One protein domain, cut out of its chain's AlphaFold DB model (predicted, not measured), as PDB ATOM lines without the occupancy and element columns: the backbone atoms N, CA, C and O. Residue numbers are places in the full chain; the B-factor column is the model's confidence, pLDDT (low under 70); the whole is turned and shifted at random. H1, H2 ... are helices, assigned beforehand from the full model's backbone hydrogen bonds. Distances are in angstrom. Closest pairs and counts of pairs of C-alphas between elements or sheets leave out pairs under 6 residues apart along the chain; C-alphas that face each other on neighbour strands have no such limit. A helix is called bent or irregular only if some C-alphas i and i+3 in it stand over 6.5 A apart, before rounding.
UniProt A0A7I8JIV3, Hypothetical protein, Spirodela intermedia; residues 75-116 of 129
ATOM      1  N   HIS A  75     -35.065  28.703 -15.968       89.06
ATOM      2  CA  HIS A  75     -36.028  27.657 -16.327       89.06
ATOM      3  C   HIS A  75     -36.461  26.767 -15.150       89.06
ATOM      4  O   HIS A  75     -37.290  25.875 -15.331       89.06
ATOM      5  N   LEU A  76     -35.925  26.993 -13.946       92.00
ATOM      6  CA  LEU A  76     -36.249  26.177 -12.775       92.00
ATOM      7  C   LEU A  76     -37.609  26.519 -12.177       92.00
ATOM      8  O   LEU A  76     -37.980  27.686 -12.016       92.00
ATOM      9  N   THR A  77     -38.297  25.477 -11.721       95.12
ATOM     10  CA  THR A  77     -39.502  25.623 -10.912       95.12
ATOM     11  C   THR A  77     -39.177  26.288  -9.565       95.12
ATOM     12  O   THR A  77     -38.064  26.157  -9.040       95.12
ATOM     13  N   PRO A  78     -40.149  26.960  -8.918       93.06
ATOM     14  CA  PRO A  78     -39.932  27.561  -7.599       93.06
ATOM     15  C   PRO A  78     -39.446  26.568  -6.529       93.06
ATOM     16  O   PRO A  78     -38.725  26.955  -5.610       93.06
ATOM     17  N   ALA A  79     -39.832  25.293  -6.638       93.94
ATOM     18  CA  ALA A  79     -39.391  24.242  -5.726       93.94
ATOM     19  C   ALA A  79     -37.909  23.891  -5.932       93.94
ATOM     20  O   ALA A  79     -37.156  23.813  -4.961       93.94
ATOM     21  N   GLU A  80     -37.476  23.745  -7.184       93.19
ATOM     22  CA  GLU A  80     -36.078  23.460  -7.524       93.19
ATOM     23  C   GLU A  80     -35.157  24.616  -7.128       93.19
ATOM     24  O   GLU A  80     -34.097  24.377  -6.548       93.19
ATOM     25  N   ARG A  81     -35.587  25.869  -7.343       93.69
ATOM     26  CA  ARG A  81     -34.829  27.053  -6.901       93.69
ATOM     27  C   ARG A  81     -34.567  27.016  -5.390       93.69
ATOM     28  O   ARG A  81     -33.421  27.136  -4.964       93.69
ATOM     29  N   ARG A  82     -35.600  26.752  -4.579       94.94
ATOM     30  CA  ARG A  82     -35.461  26.621  -3.113       94.94
ATOM     31  C   ARG A  82     -34.543  25.471  -2.701       94.94
ATOM     32  O   ARG A  82     -33.788  25.614  -1.742       94.94
ATOM     33  N   TYR A  83     -34.613  24.339  -3.399       96.19
ATOM     34  CA  TYR A  83     -33.740  23.198  -3.129       96.19
ATOM     35  C   TYR A  83     -32.267  23.548  -3.364       96.19
ATOM     36  O   TYR A  83     -31.435  23.261  -2.504       96.19
ATOM     37  N   LEU A  84     -31.945  24.209  -4.482       95.88
ATOM     38  CA  LEU A  84     -30.575  24.635  -4.775       95.88
ATOM     39  C   LEU A  84     -30.047  25.625  -3.738       95.88
ATOM     40  O   LEU A  84     -28.942  25.440  -3.236       95.88
ATOM     41  N   GLU A  85     -30.849  26.617  -3.349       94.56
ATOM     42  CA  GLU A  85     -30.480  27.556  -2.284       94.56
ATOM     43  C   GLU A  85     -30.211  26.839  -0.952       94.56
ATOM     44  O   GLU A  85     -29.271  27.168  -0.224       94.56
ATOM     45  N   GLN A  86     -31.038  25.849  -0.602       96.75
ATOM     46  CA  GLN A  86     -30.839  25.059   0.610       96.75
ATOM     47  C   GLN A  86     -29.572  24.205   0.521       96.75
ATOM     48  O   GLN A  86     -28.809  24.148   1.489       96.75
ATOM     49  N   LYS A  87     -29.341  23.562  -0.626       96.75
ATOM     50  CA  LYS A  87     -28.138  22.775  -0.889       96.75
ATOM     51  C   LYS A  87     -26.893  23.646  -0.748       96.75
ATOM     52  O   LYS A  87     -26.010  23.300   0.026       96.75
ATOM     53  N   GLU A  88     -26.882  24.827  -1.362       96.06
ATOM     54  CA  GLU A  88     -25.771  25.772  -1.266       96.06
ATOM     55  C   GLU A  88     -25.488  26.185   0.189       96.06
ATOM     56  O   GLU A  88     -24.334  26.219   0.621       96.06
ATOM     57  N   LYS A  89     -26.530  26.436   0.994       96.62
ATOM     58  CA  LYS A  89     -26.373  26.723   2.433       96.62
ATOM     59  C   LYS A  89     -25.729  25.559   3.190       96.62
ATOM     60  O   LYS A  89     -24.856  25.784   4.031       96.62
ATOM     61  N   ILE A  90     -26.163  24.327   2.919       97.19
ATOM     62  CA  ILE A  90     -25.607  23.119   3.542       97.19
ATOM     63  C   ILE A  90     -24.152  22.928   3.113       97.19
ATOM     64  O   ILE A  90     -23.298  22.674   3.962       97.19
ATOM     65  N   ASP A  91     -23.861  23.102   1.829       96.81
ATOM     66  CA  ASP A  91     -22.535  22.898   1.258       96.81
ATOM     67  C   ASP A  91     -21.540  23.923   1.799       96.81
ATOM     68  O   ASP A  91     -20.463  23.536   2.243       96.81
ATOM     69  N   ARG A  92     -21.922  25.203   1.917       96.50
ATOM     70  CA  ARG A  92     -21.089  26.224   2.582       96.50
ATOM     71  C   ARG A  92     -20.743  25.836   4.020       96.50
ATOM     72  O   ARG A  92     -19.595  25.976   4.436       96.50
ATOM     73  N   ARG A  93     -21.714  25.317   4.783       95.44
ATOM     74  CA  ARG A  93     -21.478  24.850   6.159       95.44
ATOM     75  C   ARG A  93     -20.540  23.643   6.193       95.44
ATOM     76  O   ARG A  93     -19.633  23.610   7.022       95.44
ATOM     77  N   ARG A  94     -20.755  22.660   5.314       95.44
ATOM     78  CA  ARG A  94     -19.900  21.468   5.197       95.44
ATOM     79  C   ARG A  94     -18.476  21.846   4.810       95.44
ATOM     80  O   ARG A  94     -17.545  21.367   5.446       95.44
ATOM     81  N   LEU A  95     -18.321  22.744   3.838       95.38
ATOM     82  CA  LEU A  95     -17.033  23.260   3.389       95.38
ATOM     83  C   LEU A  95     -16.292  23.952   4.537       95.38
ATOM     84  O   LEU A  95     -15.130  23.648   4.775       95.38
ATOM     85  N   ALA A  96     -16.972  24.817   5.295       94.50
ATOM     86  CA  ALA A  96     -16.376  25.484   6.451       94.50
ATOM     87  C   ALA A  96     -15.917  24.487   7.532       94.50
ATOM     88  O   ALA A  96     -14.830  24.637   8.082       94.50
ATOM     89  N   MET A  97     -16.713  23.447   7.810       90.62
ATOM     90  CA  MET A  97     -16.350  22.384   8.759       90.62
ATOM     91  C   MET A  97     -15.201  21.497   8.265       90.62
ATOM     92  O   MET A  97     -14.377  21.058   9.060       90.62
ATOM     93  N   ALA A  98     -15.146  21.207   6.964       90.88
ATOM     94  CA  ALA A  98     -14.060  20.433   6.374       90.88
ATOM     95  C   ALA A  98     -12.755  21.240   6.325       90.88
ATOM     96  O   ALA A  98     -11.688  20.683   6.558       90.88
ATOM     97  N   ALA A  99     -12.846  22.548   6.069       90.62
ATOM     98  CA  ALA A  99     -11.703  23.455   6.039       90.62
ATOM     99  C   ALA A  99     -11.126  23.739   7.434       90.62
ATOM    100  O   ALA A  99      -9.940  24.033   7.549       90.62
ATOM    101  N   SER A 100     -11.935  23.654   8.496       93.06
ATOM    102  CA  SER A 100     -11.467  23.946   9.854       93.06
ATOM    103  C   SER A 100     -10.575  22.856  10.457       93.06
ATOM    104  O   SER A 100      -9.858  23.145  11.411       93.06
ATOM    105  N   LYS A 101     -10.609  21.623   9.937       93.44
ATOM    106  CA  LYS A 101      -9.839  20.486  10.467       93.44
ATOM    107  C   LYS A 101      -8.764  20.039   9.486       93.44
ATOM    108  O   LYS A 101      -9.053  19.777   8.317       93.44
ATOM    109  N   SER A 102      -7.541  19.843   9.976       96.31
ATOM    110  CA  SER A 102      -6.493  19.215   9.170       96.31
ATOM    111  C   SER A 102      -6.816  17.740   8.905       96.31
ATOM    112  O   SER A 102      -7.566  17.098   9.645       96.31
ATOM    113  N   HIS A 103      -6.232  17.159   7.852       94.50
ATOM    114  CA  HIS A 103      -6.327  15.715   7.616       94.50
ATOM    115  C   HIS A 103      -5.792  14.913   8.811       94.50
ATOM    116  O   HIS A 103      -6.415  13.939   9.224       94.50
ATOM    117  N   ARG A 104      -4.695  15.379   9.420       96.50
ATOM    118  CA  ARG A 104      -4.132  14.779  10.635       96.50
ATOM    119  C   ARG A 104      -5.145  14.775  11.779       96.50
ATOM    120  O   ARG A 104      -5.329  13.732  12.397       96.50
ATOM    121  N   ASP A 105      -5.815  15.898  12.024       96.19
ATOM    122  CA  ASP A 105      -6.805  16.017  13.101       96.19
ATOM    123  C   ASP A 105      -8.004  15.101  12.840       96.19
ATOM    124  O   ASP A 105      -8.464  14.415  13.746       96.19
ATOM    125  N   ARG A 106      -8.453  14.998  11.578       95.44
ATOM    126  CA  ARG A 106      -9.504  14.044  11.181       95.44
ATOM    127  C   ARG A 106      -9.108  12.594  11.461       95.44
ATOM    128  O   ARG A 106      -9.930  11.842  11.975       95.44
ATOM    129  N   ILE A 107      -7.865  12.202  11.161       97.31
ATOM    130  CA  ILE A 107      -7.361  10.857  11.486       97.31
ATOM    131  C   ILE A 107      -7.305  10.658  13.003       97.31
ATOM    132  O   ILE A 107      -7.696   9.605  13.498       97.31
ATOM    133  N   GLN A 108      -6.821  11.651  13.750       97.69
ATOM    134  CA  GLN A 108      -6.721  11.560  15.205       97.69
ATOM    135  C   GLN A 108      -8.097  11.400  15.861       97.69
ATOM    136  O   GLN A 108      -8.272  10.489  16.667       97.69
ATOM    137  N   GLU A 109      -9.079  12.219  15.477       96.81
ATOM    138  CA  GLU A 109     -10.465  12.106  15.949       96.81
ATOM    139  C   GLU A 109     -11.080  10.751  15.584       96.81
ATOM    140  O   GLU A 109     -11.749  10.134  16.412       96.81
ATOM    141  N   PHE A 110     -10.833  10.258  14.367       98.00
ATOM    142  CA  PHE A 110     -11.317   8.951  13.930       98.00
ATOM    143  C   PHE A 110     -10.710   7.811  14.755       98.00
ATOM    144  O   PHE A 110     -11.434   6.946  15.243       98.00
ATOM    145  N   ASN A 111      -9.400   7.840  14.987       97.62
ATOM    146  CA  ASN A 111      -8.723   6.841  15.811       97.62
ATOM    147  C   ASN A 111      -9.191   6.899  17.268       97.62
ATOM    148  O   ASN A 111      -9.396   5.858  17.888       97.62
ATOM    149  N   GLN A 112      -9.408   8.101  17.805       98.25
ATOM    150  CA  GLN A 112      -9.984   8.277  19.136       98.25
ATOM    151  C   GLN A 112     -11.407   7.712  19.208       98.25
ATOM    152  O   GLN A 112     -11.753   7.044  20.179       98.25
ATOM    153  N   TYR A 113     -12.226   7.940  18.177       98.00
ATOM    154  CA  TYR A 113     -13.562   7.362  18.083       98.00
ATOM    155  C   TYR A 113     -13.512   5.831  18.077       98.00
ATOM    156  O   TYR A 113     -14.214   5.211  18.868       98.00
ATOM    157  N   LEU A 114     -12.639   5.227  17.262       96.44
ATOM    158  CA  LEU A 114     -12.459   3.772  17.228       96.44
ATOM    159  C   LEU A 114     -11.993   3.205  18.570       96.44
ATOM    160  O   LEU A 114     -12.502   2.174  18.994       96.44
ATOM    161  N   ALA A 115     -11.069   3.884  19.253       96.94
ATOM    162  CA  ALA A 115     -10.600   3.467  20.573       96.94
ATOM    163  C   ALA A 115     -11.715   3.503  21.635       96.94
ATOM    164  O   ALA A 115     -11.696   2.712  22.574       96.94
ATOM    165  N   ASN A 116     -12.686   4.406  21.476       97.06
ATOM    166  CA  ASN A 116     -13.827   4.546  22.378       97.06
ATOM    167  C   ASN A 116     -15.012   3.635  22.013       97.06
ATOM    168  O   ASN A 116     -15.969   3.551  22.787       97.06
TER     169      ASN A 116
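Overview. This is residues 75 to 116 of the 129 residues of the protein "Hypothetical protein" of Spirodela intermedia (UniProt A0A7I8JIV3). Two helices make an open L: the long helix H1 is one arm, the shorter helix H2 is the other, and a tight link joins them at the corner. No third part fills the angle between the arms, and H1 makes most of the length. The printed part has 42 residues with two named helices, H1 then H2, and no named strand; its class is all helix. It is extended, with a radius of gyration of the C-alphas of 16.5 A, and the C-alphas span 49 by 19 by 11 A.

Arrangement. Start at His 75 and go on to Pro 78, where H1, residues 78 to 99, begins. After Ala 99 come three residues, a tight link, and then H2, residues 103 to 116. H1 and H2 are apart, with no C-alpha of the one within 8 A of the other. Look at residues 85 to 97 of H1 and residues 107 to 116 of H2: both stretches stand free. In H1 and H2 every O i to N i+4 pair is within hydrogen-bond range, and neither helix is bent.

Along the chain. Find C-alpha 78 at (-39.932, 27.561, -7.599); from there H1 runs 31.6 A to C-alpha 99 at (-11.703, 23.455, 6.039). Pass residues 100 to 102 and find C-alpha 103 at (-6.327, 15.715, 7.616). From there H2 runs 20.0 A to C-alpha 116 at (-13.827, 4.546, 22.378).

Size, cuts and confidence. The two C-alphas farthest apart are those of His 75 and Ala 115, at 50.9 A. The printed part has no cut, and its one link between helices is tight. Read the B-factor column for the model's confidence: the mean pLDDT of the printed part is 95.3, and no printed residue is under 70.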